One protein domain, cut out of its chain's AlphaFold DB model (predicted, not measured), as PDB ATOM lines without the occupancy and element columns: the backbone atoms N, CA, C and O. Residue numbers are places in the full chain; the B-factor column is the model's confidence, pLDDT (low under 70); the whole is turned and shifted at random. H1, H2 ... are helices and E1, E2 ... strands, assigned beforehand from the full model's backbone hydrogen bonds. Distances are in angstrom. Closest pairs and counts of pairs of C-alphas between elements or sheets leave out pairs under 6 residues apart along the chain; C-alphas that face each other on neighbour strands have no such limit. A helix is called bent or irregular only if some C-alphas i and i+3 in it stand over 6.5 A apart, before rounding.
ATOM      1  N   THR A   2      -7.980 -15.333   2.799       47.81
ATOM      2  CA  THR A   2      -9.140 -15.233   3.725       47.81
ATOM      3  C   THR A   2      -9.346 -13.882   4.436       47.81
ATOM      4  O   THR A   2     -10.463 -13.561   4.839       47.81
ATOM      5  N   ARG A   3      -8.303 -13.051   4.587       43.06
ATOM      6  CA  ARG A   3      -8.390 -11.747   5.285       43.06
ATOM      7  C   ARG A   3      -9.132 -10.664   4.489       43.06
ATOM      8  O   ARG A   3      -9.822  -9.853   5.097       43.06
ATOM      9  N   LEU A   4      -8.995 -10.654   3.160       44.03
ATOM     10  CA  LEU A   4      -9.614  -9.658   2.277       44.03
ATOM     11  C   LEU A   4     -11.120  -9.910   2.128       44.03
ATOM     12  O   LEU A   4     -11.910  -9.007   2.365       44.03
ATOM     13  N   LEU A   5     -11.511 -11.163   1.886       47.25
ATOM     14  CA  LEU A   5     -12.913 -11.597   1.861       47.25
ATOM     15  C   LEU A   5     -13.649 -11.267   3.164       47.25
ATOM     16  O   LEU A   5     -14.771 -10.781   3.129       47.25
ATOM     17  N   ASN A   6     -13.005 -11.450   4.323       51.22
ATOM     18  CA  ASN A   6     -13.604 -11.073   5.606       51.22
ATOM     19  C   ASN A   6     -13.748  -9.554   5.790       51.22
ATOM     20  O   ASN A   6     -14.676  -9.118   6.472       51.22
ATOM     21  N   LYS A   7     -12.846  -8.749   5.214       53.19
ATOM     22  CA  LYS A   7     -12.955  -7.283   5.224       53.19
ATOM     23  C   LYS A   7     -14.064  -6.809   4.289       53.19
ATOM     24  O   LYS A   7     -14.899  -6.040   4.742       53.19
ATOM     25  N   ILE A   8     -14.128  -7.336   3.066       54.53
ATOM     26  CA  ILE A   8     -15.209  -7.073   2.106       54.53
ATOM     27  C   ILE A   8     -16.550  -7.481   2.721       54.53
ATOM     28  O   ILE A   8     -17.464  -6.675   2.775       54.53
ATOM     29  N   ARG A   9     -16.649  -8.673   3.320       53.31
ATOM     30  CA  ARG A   9     -17.867  -9.129   4.007       53.31
ATOM     31  C   ARG A   9     -18.300  -8.192   5.137       53.31
ATOM     32  O   ARG A   9     -19.481  -7.910   5.277       53.31
ATOM     33  N   LYS A  10     -17.357  -7.701   5.953       59.53
ATOM     34  CA  LYS A  10     -17.656  -6.716   7.006       59.53
ATOM     35  C   LYS A  10     -18.092  -5.373   6.425       59.53
ATOM     36  O   LYS A  10     -19.033  -4.803   6.951       59.53
ATOM     37  N   LEU A  11     -17.433  -4.912   5.362       57.22
ATOM     38  CA  LEU A  11     -17.762  -3.682   4.645       57.22
ATOM     39  C   LEU A  11     -19.173  -3.749   4.051       57.22
ATOM     40  O   LEU A  11     -19.946  -2.818   4.201       57.22
ATOM     41  N   PHE A  12     -19.542  -4.884   3.464       55.06
ATOM     42  CA  PHE A  12     -20.871  -5.121   2.904       55.06
ATOM     43  C   PHE A  12     -21.958  -5.215   3.969       55.06
ATOM     44  O   PHE A  12     -22.959  -4.513   3.875       55.06
ATOM     45  N   ASN A  13     -21.738  -6.011   5.021       59.22
ATOM     46  CA  ASN A  13     -22.658  -6.075   6.163       59.22
ATOM     47  C   ASN A  13     -22.871  -4.700   6.809       59.22
ATOM     48  O   ASN A  13     -23.879  -4.469   7.471       59.22
ATOM     49  N   TYR A  14     -21.884  -3.821   6.658       54.28
ATOM     50  CA  TYR A  14     -21.878  -2.485   7.205       54.28
ATOM     51  C   TYR A  14     -22.565  -1.455   6.288       54.28
ATOM     52  O   TYR A  14     -23.405  -0.701   6.767       54.28
ATOM     53  N   ILE A  15     -22.287  -1.466   4.979       50.62
ATOM     54  CA  ILE A  15     -22.912  -0.570   3.990       50.62
ATOM     55  C   ILE A  15     -24.398  -0.897   3.791       50.62
ATOM     56  O   ILE A  15     -25.198   0.007   3.574       50.62
ATOM     57  N   PHE A  16     -24.788  -2.172   3.867       53.97
ATOM     58  CA  PHE A  16     -26.117  -2.607   3.426       53.97
ATOM     59  C   PHE A  16     -27.048  -3.109   4.544       53.97
ATOM     60  O   PHE A  16     -28.196  -3.444   4.257       53.97
ATOM     61  N   GLY A  17     -26.585  -3.203   5.801       48.88
ATOM     62  CA  GLY A  17     -27.177  -4.153   6.761       48.88
ATOM     63  C   GLY A  17     -26.976  -5.593   6.242       48.88
ATOM     64  O   GLY A  17     -26.630  -5.806   5.091       48.88
ATOM     65  N   VAL A  18     -27.109  -6.701   6.958       52.28
ATOM     66  CA  VAL A  18     -27.955  -7.086   8.082       52.28
ATOM     67  C   VAL A  18     -27.296  -8.340   8.715       52.28
ATOM     68  O   VAL A  18     -26.423  -8.983   8.122       52.28
ATOM     69  N   SER A  19     -27.701  -8.700   9.936       47.34
ATOM     70  CA  SER A  19     -27.532 -10.038  10.538       47.34
ATOM     71  C   SER A  19     -27.934 -11.149   9.568       47.34
ATOM     72  O   SER A  19     -28.971 -10.982   8.956       47.34
ATOM     73  N   MET A  20     -27.194 -12.268   9.474       47.88
ATOM     74  CA  MET A  20     -27.473 -13.394   8.554       47.88
ATOM     75  C   MET A  20     -28.972 -13.745   8.447       47.88
ATOM     76  O   MET A  20     -29.465 -14.469   9.316       47.88
ATOM     77  N   PRO A  21     -29.702 -13.313   7.399       60.59
ATOM     78  CA  PRO A  21     -31.043 -13.807   7.170       60.59
ATOM     79  C   PRO A  21     -30.896 -15.055   6.306       60.59
ATOM     80  O   PRO A  21     -30.195 -15.065   5.291       60.59
ATOM     81  N   VAL A  22     -31.524 -16.140   6.740       73.88
ATOM     82  CA  VAL A  22     -31.769 -17.289   5.870       73.88
ATOM     83  C   VAL A  22     -32.564 -16.774   4.669       73.88
ATOM     84  O   VAL A  22     -33.498 -15.995   4.852       73.88
ATOM     85  N   LEU A  23     -32.180 -17.165   3.449       85.00
ATOM     86  CA  LEU A  23     -32.935 -16.788   2.252       85.00
ATOM     87  C   LEU A  23     -34.406 -17.181   2.423       85.00
ATOM     88  O   LEU A  23     -34.662 -18.325   2.812       85.00
ATOM     89  N   PRO A  24     -35.357 -16.278   2.127       88.44
ATOM     90  CA  PRO A  24     -36.767 -16.599   2.241       88.44
ATOM     91  C   PRO A  24     -37.101 -17.718   1.252       88.44
ATOM     92  O   PRO A  24     -36.819 -17.633   0.053       88.44
ATOM     93  N   ARG A  25     -37.634 -18.813   1.793       92.00
ATOM     94  CA  ARG A  25     -37.935 -20.044   1.063       92.00
ATOM     95  C   ARG A  25     -39.370 -20.468   1.342       92.00
ATOM     96  O   ARG A  25     -39.832 -20.381   2.479       92.00
ATOM     97  N   ASN A  26     -40.035 -20.986   0.320       91.38
ATOM     98  CA  ASN A  26     -41.326 -21.650   0.441       91.38
ATOM     99  C   ASN A  26     -41.187 -22.997   1.169       91.38
ATOM    100  O   ASN A  26     -40.088 -23.529   1.348       91.38
ATOM    101  N   LYS A  27     -42.320 -23.596   1.559       91.62
ATOM    102  CA  LYS A  27     -42.347 -24.916   2.224       91.62
ATOM    103  C   LYS A  27     -41.733 -26.040   1.380       91.62
ATOM    104  O   LYS A  27     -41.271 -27.025   1.944       91.62
ATOM    105  N   ASP A  28     -41.736 -25.896   0.059       91.38
ATOM    106  CA  ASP A  28     -41.136 -26.835  -0.896       91.38
ATOM    107  C   ASP A  28     -39.624 -26.609  -1.113       91.38
ATOM    108  O   ASP A  28     -38.981 -27.364  -1.840       91.38
ATOM    109  N   GLY A  29     -39.042 -25.587  -0.477       88.19
ATOM    110  CA  GLY A  29     -37.628 -25.239  -0.589       88.19
ATOM    111  C   GLY A  29     -37.271 -24.341  -1.776       88.19
ATOM    112  O   GLY A  29     -36.095 -23.995  -1.920       88.19
ATOM    113  N   SER A  30     -38.236 -23.926  -2.602       90.25
ATOM    114  CA  SER A  30     -38.029 -22.895  -3.630       90.25
ATOM    115  C   SER A  30     -37.851 -21.506  -3.003       90.25
ATOM    116  O   SER A  30     -38.219 -21.295  -1.844       90.25
ATOM    117  N   LEU A  31     -37.251 -20.555  -3.729       91.62
ATOM    118  CA  LEU A  31     -37.194 -19.161  -3.277       91.62
ATOM    119  C   LEU A  31     -38.601 -18.561  -3.220       91.62
ATOM    120  O   LEU A  31     -39.397 -18.729  -4.144       91.62
ATOM    121  N   ASP A  32     -38.893 -17.841  -2.141       92.38
ATOM    122  CA  ASP A  32     -40.158 -17.125  -2.005       92.38
ATOM    123  C   ASP A  32     -40.118 -15.819  -2.812       92.38
ATOM    124  O   ASP A  32     -39.569 -14.805  -2.373       92.38
ATOM    125  N   GLN A  33     -40.726 -15.855  -3.999       90.12
ATOM    126  CA  GLN A  33     -40.838 -14.714  -4.905       90.12
ATOM    127  C   GLN A  33     -41.557 -13.514  -4.279       90.12
ATOM    128  O   GLN A  33     -41.214 -12.378  -4.586       90.12
ATOM    129  N   SER A  34     -42.525 -13.731  -3.384       90.31
ATOM    130  CA  SER A  34     -43.282 -12.626  -2.780       90.31
ATOM    131  C   SER A  34     -42.442 -11.791  -1.809       90.31
ATOM    132  O   SER A  34     -42.751 -10.627  -1.547       90.31
ATOM    133  N   SER A  35     -41.353 -12.377  -1.308       91.12
ATOM    134  CA  SER A  35     -40.447 -11.756  -0.348       91.12
ATOM    135  C   SER A  35     -39.198 -11.151  -0.986       91.12
ATOM    136  O   SER A  35     -38.484 -10.434  -0.287       91.12
ATOM    137  N   ILE A  36     -38.900 -11.437  -2.258       92.44
ATOM    138  CA  ILE A  36     -37.684 -10.990  -2.953       92.44
ATOM    139  C   ILE A  36     -38.054  -9.919  -3.979       92.44
ATOM    140  O   ILE A  36     -38.795 -10.180  -4.917       92.44
ATOM    141  N   PHE A  37     -37.494  -8.721  -3.826       91.06
ATOM    142  CA  PHE A  37     -37.809  -7.580  -4.692       91.06
ATOM    143  C   PHE A  37     -36.745  -7.320  -5.748       91.06
ATOM    144  O   PHE A  37     -37.052  -6.857  -6.842       91.06
ATOM    145  N   LYS A  38     -35.480  -7.574  -5.408       92.31
ATOM    146  CA  LYS A  38     -34.346  -7.223  -6.260       92.31
ATOM    147  C   LYS A  38     -33.150  -8.112  -5.962       92.31
ATOM    148  O   LYS A  38     -32.936  -8.506  -4.815       92.31
ATOM    149  N   ALA A  39     -32.339  -8.381  -6.979       93.12
ATOM    150  CA  ALA A  39     -31.046  -9.027  -6.814       93.12
ATOM    151  C   ALA A  39     -29.965  -8.334  -7.647       93.12
ATOM    152  O   ALA A  39     -30.246  -7.790  -8.715       93.12
ATOM    153  N   SER A  40     -28.731  -8.400  -7.154       92.69
ATOM    154  CA  SER A  40     -27.542  -7.930  -7.853       92.69
ATOM    155  C   SER A  40     -26.410  -8.955  -7.735       92.69
ATOM    156  O   SER A  40     -26.161  -9.469  -6.638       92.69
ATOM    157  N   ILE A  41     -25.704  -9.242  -8.827       93.00
ATOM    158  CA  ILE A  41     -24.457 -10.012  -8.814       93.00
ATOM    159  C   ILE A  41     -23.293  -9.044  -8.674       93.00
ATOM    160  O   ILE A  41     -23.177  -8.070  -9.411       93.00
ATOM    161  N   ILE A  42     -22.409  -9.325  -7.722       89.25
ATOM    162  CA  ILE A  42     -21.198  -8.536  -7.526       89.25
ATOM    163  C   ILE A  42     -20.028  -9.308  -8.111       89.25
ATOM    164  O   ILE A  42     -19.807 -10.466  -7.741       89.25
ATOM    165  N   TYR A  43     -19.268  -8.654  -8.978       89.38
ATOM    166  CA  TYR A  43     -18.096  -9.198  -9.653       89.38
ATOM    167  C   TYR A  43     -16.806  -8.629  -9.064       89.38
ATOM    168  O   TYR A  43     -16.773  -7.499  -8.579       89.38
ATOM    169  N   ASP A  44     -15.727  -9.407  -9.093       84.31
ATOM    170  CA  ASP A  44     -14.384  -8.882  -8.872       84.31
ATOM    171  C   ASP A  44     -13.864  -8.125 -10.109       84.31
ATOM    172  O   ASP A  44     -14.487  -8.122 -11.173       84.31
ATOM    173  N   ASN A  45     -12.692  -7.502  -9.978       80.25
ATOM    174  CA  ASN A  45     -12.080  -6.697 -11.041       80.25
ATOM    175  C   ASN A  45     -11.645  -7.533 -12.265       80.25
ATOM    176  O   ASN A  45     -11.264  -6.970 -13.284       80.25
ATOM    177  N   ASN A  46     -11.700  -8.868 -12.184       85.00
ATOM    178  CA  ASN A  46     -11.452  -9.771 -13.309       85.00
ATOM    179  C   ASN A  46     -12.761 -10.258 -13.959       85.00
ATOM    180  O   ASN A  46     -12.730 -11.169 -14.786       85.00
ATOM    181  N   GLY A  47     -13.915  -9.709 -13.560       86.75
ATOM    182  CA  GLY A  47     -15.227 -10.118 -14.057       86.75
ATOM    183  C   GLY A  47     -15.716 -11.451 -13.487       86.75
ATOM    184  O   GLY A  47     -16.635 -12.056 -14.040       86.75
ATOM    185  N   LYS A  48     -15.130 -11.946 -12.389       89.69
ATOM    186  CA  LYS A  48     -15.590 -13.174 -11.733       89.69
ATOM    187  C   LYS A  48     -16.666 -12.845 -10.694       89.69
ATOM    188  O   LYS A  48     -16.406 -12.031  -9.809       89.69
ATOM    189  N   PRO A  49     -17.837 -13.505 -10.710       90.25
ATOM    190  CA  PRO A  49     -18.864 -13.261  -9.706       90.25
ATOM    191  C   PRO A  49     -18.414 -13.779  -8.334       90.25
ATOM    192  O   PRO A  49     -17.896 -14.892  -8.202       90.25
ATOM    193  N   ILE A  50     -18.612 -12.960  -7.303       86.81
ATOM    194  CA  ILE A  50     -18.170 -13.229  -5.928       86.81
ATOM    195  C   ILE A  50     -19.324 -13.288  -4.931       86.81
ATOM    196  O   ILE A  50     -19.268 -14.085  -3.990       86.81
ATOM    197  N   LEU A  51     -20.367 -12.479  -5.120       87.00
ATOM    198  CA  LEU A  51     -21.496 -12.366  -4.196       87.00
ATOM    199  C   LEU A  51     -22.810 -12.173  -4.953       87.00
ATOM    200  O   LEU A  51     -22.825 -11.649  -6.065       87.00
ATOM    201  N   ILE A  52     -23.906 -12.540  -4.298       88.88
ATOM    202  CA  ILE A  52     -25.260 -12.137  -4.672       88.88
ATOM    203  C   ILE A  52     -25.801 -11.272  -3.537       88.88
ATOM    204  O   ILE A  52     -25.830 -11.706  -2.381       88.88
ATOM    205  N   ARG A  53     -26.220 -10.052  -3.865       88.69
ATOM    206  CA  ARG A  53     -26.972  -9.163  -2.978       88.69
ATOM    207  C   ARG A  53     -28.449  -9.302  -3.314       88.69
ATOM    208  O   ARG A  53     -28.812  -9.241  -4.479       88.69
ATOM    209  N   ILE A  54     -29.294  -9.489  -2.310       89.56
ATOM    210  CA  ILE A  54     -30.730  -9.719  -2.482       89.56
ATOM    211  C   ILE A  54     -31.471  -8.771  -1.551       89.56
ATOM    212  O   ILE A  54     -31.184  -8.716  -0.357       89.56
ATOM    213  N   GLU A  55     -32.411  -8.012  -2.092       89.50
ATOM    214  CA  GLU A  55     -33.290  -7.132  -1.332       89.50
ATOM    215  C   GLU A  55     -34.629  -7.824  -1.109       89.50
ATOM    216  O   GLU A  55     -35.267  -8.301  -2.051       89.50
ATOM    217  N   THR A  56     -35.024  -7.909   0.158       89.31
ATOM    218  CA  THR A  56     -36.217  -8.624   0.602       89.31
ATOM    219  C   THR A  56     -37.109  -7.742   1.461       89.31
ATOM    220  O   THR A  56     -36.676  -6.704   1.967       89.31
ATOM    221  N   SER A  57     -38.328  -8.210   1.720       84.44
ATOM    222  CA  SER A  57     -39.258  -7.613   2.691       84.44
ATOM    223  C   SER A  57     -38.664  -7.444   4.095       84.44
ATOM    224  O   SER A  57     -39.056  -6.540   4.827       84.44
ATOM    225  N   SER A  58     -37.695  -8.286   4.465       81.06
ATOM    226  CA  SER A  58     -37.032  -8.267   5.775       81.06
ATOM    227  C   SER A  58     -35.696  -7.511   5.780       81.06
ATOM    228  O   SER A  58     -35.012  -7.478   6.804       81.06
ATOM    229  N   GLY A  59     -35.303  -6.914   4.651       81.50
ATOM    230  CA  GLY A  59     -34.043  -6.191   4.484       81.50
ATOM    231  C   GLY A  59     -33.121  -6.812   3.435       81.50
ATOM    232  O   GLY A  59     -33.548  -7.569   2.562       81.50
ATOM    233  N   VAL A  60     -31.833  -6.473   3.510       82.75
ATOM    234  CA  VAL A  60     -30.828  -6.870   2.516       82.75
ATOM    235  C   VAL A  60     -30.039  -8.092   2.982       82.75
ATOM    236  O   VAL A  60     -29.526  -8.142   4.098       82.75
ATOM    237  N   ILE A  61     -29.898  -9.068   2.090       82.12
ATOM    238  CA  ILE A  61     -29.112 -10.288   2.263       82.12
ATOM    239  C   ILE A  61     -27.913 -10.227   1.318       82.12
ATOM    240  O   ILE A  61     -28.037  -9.821   0.166       82.12
ATOM    241  N   SER A  62     -26.741 -10.655   1.782       81.50
ATOM    242  CA  SER A  62     -25.571 -10.876   0.925       81.50
ATOM    243  C   SER A  62     -25.027 -12.281   1.150       81.50
ATOM    244  O   SER A  62     -24.717 -12.656   2.283       81.50
ATOM    245  N   ILE A  63     -24.897 -13.053   0.075       81.88
ATOM    246  CA  ILE A  63     -24.396 -14.433   0.097       81.88
ATOM    247  C   ILE A  63     -23.232 -14.605  -0.882       81.88
ATOM    248  O   ILE A  63     -23.145 -13.853  -1.854       81.88
ATOM    249  N   PRO A  64     -22.341 -15.593  -0.669       84.50
ATOM    250  CA  PRO A  64     -21.406 -16.042  -1.695       84.50
ATOM    251  C   PRO A  64     -22.125 -16.348  -3.005       84.50
ATOM    252  O   PRO A  64     -23.234 -16.881  -2.985       84.50
ATOM    253  N   TYR A  65     -21.486 -16.028  -4.130       86.19
ATOM    254  CA  TYR A  65     -22.031 -16.399  -5.427       86.19
ATOM    255  C   TYR A  65     -22.201 -17.914  -5.530       86.19
ATOM    256  O   TYR A  65     -21.255 -18.678  -5.323       86.19
ATOM    257  N   ASP A  66     -23.413 -18.323  -5.884       90.44
ATOM    258  CA  ASP A  66     -23.799 -19.703  -6.118       90.44
ATOM    259  C   ASP A  66     -24.640 -19.760  -7.397       90.44
ATOM    260  O   ASP A  66     -25.623 -19.029  -7.550       90.44
ATOM    261  N   LEU A  67     -24.236 -20.620  -8.337       92.25
ATOM    262  CA  LEU A  67     -24.877 -20.713  -9.648       92.25
ATOM    263  C   LEU A  67     -26.326 -21.216  -9.553       92.25
ATOM    264  O   LEU A  67     -27.169 -20.798 -10.344       92.25
ATOM    265  N   LYS A  68     -26.631 -22.093  -8.591       92.38
ATOM    266  CA  LYS A  68     -27.984 -22.616  -8.391       92.38
ATOM    267  C   LYS A  68     -28.907 -21.502  -7.910       92.38
ATOM    268  O   LYS A  68     -29.968 -21.310  -8.493       92.38
ATOM    269  N   ILE A  69     -28.472 -20.722  -6.919       91.62
ATOM    270  CA  ILE A  69     -29.254 -19.585  -6.410       91.62
ATOM    271  C   ILE A  69     -29.428 -18.512  -7.489       91.62
ATOM    272  O   ILE A  69     -30.524 -17.985  -7.647       91.62
ATOM    273  N   HIS A  70     -28.385 -18.219  -8.271       93.44
ATOM    274  CA  HIS A  70     -28.486 -17.297  -9.404       93.44
ATOM    275  C   HIS A  70     -29.554 -17.753 -10.413       93.44
ATOM    276  O   HIS A  70     -30.399 -16.957 -10.818       93.44
ATOM    277  N   ASN A  71     -29.567 -19.035 -10.780       94.00
ATOM    278  CA  ASN A  71     -30.583 -19.564 -11.687       94.00
ATOM    279  C   ASN A  71     -31.989 -19.524 -11.073       94.00
ATOM    280  O   ASN A  71     -32.928 -19.170 -11.772       94.00
ATOM    281  N   GLU A  72     -32.139 -19.831  -9.780       94.00
ATOM    282  CA  GLU A  72     -33.424 -19.702  -9.075       94.00
ATOM    283  C   GLU A  72     -33.932 -18.250  -9.097       94.00
ATOM    284  O   GLU A  72     -35.101 -18.022  -9.390       94.00
ATOM    285  N   LEU A  73     -33.058 -17.262  -8.869       94.81
ATOM    286  CA  LEU A  73     -33.412 -15.838  -8.937       94.81
ATOM    287  C   LEU A  73     -33.861 -15.414 -10.339       94.81
ATOM    288  O   LEU A  73     -34.836 -14.678 -10.462       94.81
ATOM    289  N   LYS A  74     -33.205 -15.911 -11.394       93.81
ATOM    290  CA  LYS A  74     -33.584 -15.627 -12.791       93.81
ATOM    291  C   LYS A  74     -34.974 -16.129 -13.175       93.81
ATOM    292  O   LYS A  74     -35.520 -15.669 -14.168       93.81
ATOM    293  N   LEU A  75     -35.526 -17.092 -12.437       92.81
ATOM    294  CA  LEU A  75     -36.875 -17.599 -12.686       92.81
ATOM    295  C   LEU A  75     -37.961 -16.717 -12.065       92.81
ATOM    296  O   LEU A  75     -39.114 -16.817 -12.472       92.81
ATOM    297  N   ILE A  76     -37.610 -15.899 -11.071       93.19
ATOM    298  CA  ILE A  76     -38.576 -15.132 -10.273       93.19
ATOM    299  C   ILE A  76     -38.412 -13.614 -10.403       93.19
ATOM    300  O   ILE A  76     -39.321 -12.878 -10.023       93.19
ATOM    301  N   LEU A  77     -37.273 -13.154 -10.924       93.06
ATOM    302  CA  LEU A  77     -36.976 -11.752 -11.188       93.06
ATOM    303  C   LEU A  77     -36.831 -11.518 -12.689       93.06
ATOM    304  O   LEU A  77     -36.083 -12.227 -13.361       93.06
ATOM    305  N   ASP A  78     -37.467 -10.456 -13.179       87.12
ATOM    306  CA  ASP A  78     -37.359 -10.028 -14.579       87.12
ATOM    307  C   ASP A  78     -35.949  -9.526 -14.929       87.12
ATOM    308  O   ASP A  78     -35.529  -9.553 -16.086       87.12
ATOM    309  N   TYR A  79     -35.210  -9.049 -13.925       90.94
ATOM    310  CA  TYR A  79     -33.884  -8.480 -14.091       90.94
ATOM    311  C   TYR A  79     -33.025  -8.673 -12.837       90.94
ATOM    312  O   TYR A  79     -33.508  -8.571 -11.706       90.94
ATOM    313  N   ILE A  80     -31.735  -8.932 -13.052       92.38
ATOM    314  CA  ILE A  80     -30.707  -8.996 -12.012       92.38
ATOM    315  C   ILE A  80     -29.630  -7.986 -12.395       92.38
ATOM    316  O   ILE A  80     -29.132  -8.015 -13.517       92.38
ATOM    317  N   GLU A  81     -29.295  -7.091 -11.470       92.50
ATOM    318  CA  GLU A  81     -28.279  -6.062 -11.699       92.50
ATOM    319  C   GLU A  81     -26.865  -6.624 -11.599       92.50
ATOM    320  O   GLU A  81     -26.567  -7.411 -10.705       92.50
ATOM    321  N   ASP A  82     -25.960  -6.136 -12.438       89.31
ATOM    322  CA  ASP A  82     -24.532  -6.383 -12.276       89.31
ATOM    323  C   ASP A  82     -23.886  -5.206 -11.533       89.31
ATOM    324  O   ASP A  82     -24.254  -4.044 -11.711       89.31
ATOM    325  N   SER A  83     -22.939  -5.494 -10.646       86.00
ATOM    326  CA  SER A  83     -22.171  -4.482  -9.914       86.00
ATOM    327  C   SER A  83     -20.727  -4.930  -9.749       86.00
ATOM    328  O   SER A  83     -20.458  -6.116  -9.558       86.00
ATOM    329  N   TYR A  84     -19.780  -3.995  -9.763       83.00
ATOM    330  CA  TYR A  84     -18.363  -4.326  -9.620       83.00
ATOM    331  C   TYR A  84     -17.841  -3.961  -8.233       83.00
ATOM    332  O   TYR A  84     -18.189  -2.940  -7.641       83.00
ATOM    333  N   LEU A  85     -16.989  -4.828  -7.683       76.69
ATOM    334  CA  LEU A  85     -16.412  -4.644  -6.355       76.69
ATOM    335  C   LEU A  85     -15.620  -3.333  -6.252       76.69
ATOM    336  O   LEU A  85     -15.665  -2.689  -5.208       76.69
ATOM    337  N   GLU A  86     -14.910  -2.952  -7.312       73.25
ATOM    338  CA  GLU A  86     -14.130  -1.713  -7.375       73.25
ATOM    339  C   GLU A  86     -15.011  -0.477  -7.193       73.25
ATOM    340  O   GLU A  86     -14.742   0.324  -6.308       73.25
ATOM    341  N   GLU A  87     -16.144  -0.401  -7.895       70.06
ATOM    342  CA  GLU A  87     -17.106   0.700  -7.763       70.06
ATOM    343  C   GLU A  87     -17.642   0.826  -6.330       70.06
ATOM    344  O   GLU A  87     -17.819   1.925  -5.804       70.06
ATOM    345  N   LEU A  88     -17.863  -0.308  -5.660       69.81
ATOM    346  CA  LEU A  88     -18.345  -0.345  -4.278       69.81
ATOM    347  C   LEU A  88     -17.255   0.039  -3.270       69.81
ATOM    348  O   LEU A  88     -17.540   0.699  -2.267       69.81
ATOM    349  N   ILE A  89     -16.007  -0.356  -3.529       70.00
ATOM    350  CA  ILE A  89     -14.843   0.061  -2.740       70.00
ATOM    351  C   ILE A  89     -14.605   1.563  -2.912       70.00
ATOM    352  O   ILE A  89     -14.395   2.257  -1.916       70.00
ATOM    353  N   ASP A  90     -14.685   2.072  -4.134       71.62
ATOM    354  CA  ASP A  90     -14.503   3.485  -4.447       71.62
ATOM    355  C   ASP A  90     -15.616   4.333  -3.845       71.62
ATOM    356  O   ASP A  90     -15.338   5.346  -3.199       71.62
ATOM    357  N   PHE A  91     -16.871   3.884  -3.943       68.31
ATOM    358  CA  PHE A  91     -17.990   4.512  -3.248       68.31
ATOM    359  C   PHE A  91     -17.718   4.613  -1.744       68.31
ATOM    360  O   PHE A  91     -17.850   5.697  -1.172       68.31
ATOM    361  N   TYR A  92     -17.296   3.514  -1.108       65.88
ATOM    362  CA  TYR A  92     -16.963   3.521   0.314       65.88
ATOM    363  C   TYR A  92     -15.822   4.486   0.628       65.88
ATOM    364  O   TYR A  92     -15.945   5.274   1.558       65.88
ATOM    365  N   ASN A  93     -14.727   4.449  -0.131       71.12
ATOM    366  CA  ASN A  93     -13.569   5.304   0.113       71.12
ATOM    367  C   ASN A  93     -13.930   6.790  -0.015       71.12
ATOM    368  O   ASN A  93     -13.525   7.583   0.833       71.12
ATOM    369  N   ASN A  94     -14.750   7.144  -1.007       72.62
ATOM    370  CA  ASN A  94     -15.200   8.517  -1.246       72.62
ATOM    371  C   ASN A  94     -16.210   9.015  -0.202       72.62
ATOM    372  O   ASN A  94     -16.274  10.212   0.062       72.62
ATOM    373  N   HIS A  95     -16.974   8.117   0.425       66.31
ATOM    374  CA  HIS A  95     -17.997   8.467   1.422       66.31
ATOM    375  C   HIS A  95     -17.618   8.055   2.850       66.31
ATOM    376  O   HIS A  95     -18.438   8.140   3.768       66.31
ATOM    377  N   LYS A  96     -16.371   7.618   3.059       66.75
ATOM    378  CA  LYS A  96     -15.905   6.985   4.295       66.75
ATOM    379  C   LYS A  96     -16.149   7.847   5.526       66.75
ATOM    380  O   LYS A  96     -16.618   7.346   6.536       66.75
ATOM    381  N   GLU A  97     -15.863   9.140   5.446       68.81
ATOM    382  CA  GLU A  97     -15.990  10.052   6.587       68.81
ATOM    383  C   GLU A  97     -17.451  10.257   7.014       68.81
ATOM    384  O   GLU A  97     -17.777  10.241   8.206       68.81
ATOM    385  N   THR A  98     -18.356  10.390   6.041       66.19
ATOM    386  CA  THR A  98     -19.802  10.473   6.279       66.19
ATOM    387  C   THR A  98     -20.307   9.190   6.924       66.19
ATOM    388  O   THR A  98     -21.025   9.222   7.923       66.19
ATOM    389  N   ILE A  99     -19.872   8.061   6.379       62.12
ATOM    390  CA  ILE A  99     -20.201   6.722   6.843       62.12
ATOM    391  C   ILE A  99     -19.696   6.508   8.289       62.12
ATOM    392  O   ILE A  99     -20.486   6.158   9.164       62.12
ATOM    393  N   ASP A 100     -18.431   6.812   8.588       64.12
ATOM    394  CA  ASP A 100     -17.836   6.706   9.932       64.12
ATOM    395  C   ASP A 100     -18.547   7.628  10.948       64.12
ATOM    396  O   ASP A 100     -18.705   7.296  12.128       64.12
ATOM    397  N   THR A 101     -19.010   8.800  10.503       64.12
ATOM    398  CA  THR A 101     -19.781   9.736  11.337       64.12
ATOM    399  C   THR A 101     -21.160   9.176  11.688       64.12
ATOM    400  O   THR A 101     -21.619   9.330  12.826       64.12
ATOM    401  N   LEU A 102     -21.817   8.506  10.739       54.75
ATOM    402  CA  LEU A 102     -23.087   7.823  10.973       54.75
ATOM    403  C   LEU A 102     -22.908   6.652  11.958       54.75
ATOM    404  O   LEU A 102     -23.732   6.525  12.865       54.75
ATOM    405  N   GLU A 103     -21.811   5.878  11.907       57.12
ATOM    406  CA  GLU A 103     -21.556   4.816  12.909       57.12
ATOM    407  C   GLU A 103     -21.528   5.350  14.328       57.12
ATOM    408  O   GLU A 103     -22.140   4.773  15.228       57.12
ATOM    409  N   ARG A 104     -20.796   6.445  14.543       60.19
ATOM    410  CA  ARG A 104     -20.636   7.015  15.884       60.19
ATOM    411  C   ARG A 104     -21.964   7.517  16.435       60.19
ATOM    412  O   ARG A 104     -22.192   7.404  17.635       60.19
ATOM    413  N   LYS A 105     -22.838   8.040  15.569       53.97
ATOM    414  CA  LYS A 105     -24.171   8.524  15.949       53.97
ATOM    415  C   LYS A 105     -25.151   7.387  16.244       53.97
ATOM    416  O   LYS A 105     -25.882   7.475  17.223       53.97
ATOM    417  N   PHE A 106     -25.161   6.330  15.431       47.59
ATOM    418  CA  PHE A 106     -26.148   5.248  15.537       47.59
ATOM    419  C   PHE A 106     -25.677   4.039  16.359       47.59
ATOM    420  O   PHE A 106     -26.488   3.184  16.706       47.59
ATOM    421  N   ASN A 107     -24.389   3.954  16.704       51.47
ATOM    422  CA  ASN A 107     -23.821   2.857  17.489       51.47
ATOM    423  C   ASN A 107     -22.802   3.347  18.549       51.47
ATOM    424  O   ASN A 107     -21.652   2.893  18.582       51.47
ATOM    425  N   PRO A 108     -23.200   4.264  19.455       54.06
ATOM    426  CA  PRO A 108     -22.273   4.954  20.361       54.06
ATOM    427  C   PRO A 108     -21.538   4.021  21.347       54.06
ATOM    428  O   PRO A 108     -20.454   4.350  21.824       54.06
TER     429      PRO A 108
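Overview. This is residues 2 to 108 of the 116 residues of an uncharacterized protein of Proteobacteria bacterium ST_bin12 (UniProt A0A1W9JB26). A strongly twisted sheet of four strands stands in the middle, with H2 covering one face, while H1 and the first arm of the bent helix H3 meet the sheet away from H2. The second arm, H3b, turns off at about a right angle and lies clear of the sheet, and residues 93 to 98 of H3 stick out. The printed part has 107 residues with three named helices and four named strands, in the order H1 E1 E2 E3 H2 E4 H3; the class is mixed, helices and strands. The sheet is mixed and runs E3 E2 E1 E4, with E1 and E4 parallel and the other neighbours antiparallel. The whole is compact, with a radius of gyration of the C-alphas of 14.9 A and spans of 44 by 34 by 27 A.

Along the chain. The strands are E1, residues 36 to 43, 20.8 A from first to last C-alpha; E2, residues 49 to 56, 20.7 A; E3, residues 59 to 64, 17.2 A; and E4, residues 81 to 84, 10.3 A. E1 begins at C-alpha 36, (-37.684, -10.990, -2.953). H1, residues 2 to 16, is 21.2 A long and begins at C-alpha 2, (-9.140, -15.233, 3.725). H2, residues 67 to 76, is 14.8 A long. H3, residues 85 to 106, was assigned as one helix by its hydrogen bonds but is bent: C-alphas 94 and 97 are 8.0 A apart. Its arms are H3a, residues 85 to 94, and H3b, residues 97 to 106, ending at C-alpha 106, (-26.148, 5.248, 15.537).

Arrangement. E1, E2 and E3 form a meander, each strand the antiparallel neighbour of the one before, through hairpins E1 and E2, and E2 and E3. N 40 and O 53 are 2.8 A apart, and N 54 and O 61 2.8 A, within hydrogen-bond range. E4 is parallel to E1, with N 41 and O 81 at 2.8 A. E3, H2 and E4 make a split strand-helix-strand unit, two strands running the same way with E2 and E1 between them, and its crossover is right-handed. H2 and the sheet make two layers, a helix on one face of a sheet: H2 lies over E2 and E1 at a height over the sheet of 9.6 A, slantwise to the strands, at 37 degrees to E1 on the local plane. Its closest C-alphas to E1 are those of Leu 73 and Ala 39, 7.5 A. H1 only grazes the sheet; its closest C-alphas to E3 are those of Phe 16 and Val 60, 6.4 A. H3a also only grazes the sheet, and H1 and H3a are near each other. H3b is not on the sheet, and is about perpendicular to H3a, at 79 degrees. Every O i to N i+4 pair is within hydrogen-bond range in H1, H3a and H3b; in H2 5 of 6 are.

Size, cuts and confidence. The C-alphas farthest apart, those of Asp 28 and Glu 97, are 45.3 A apart. The printed part has no cut. The link from H1 to E1, residues 17 to 35, is long; the others are tight. The mean pLDDT of the printed part is 76.5, and it is under 70 in 37 residues: 2 to 21, 88, 91 to 92 and 95 to 108.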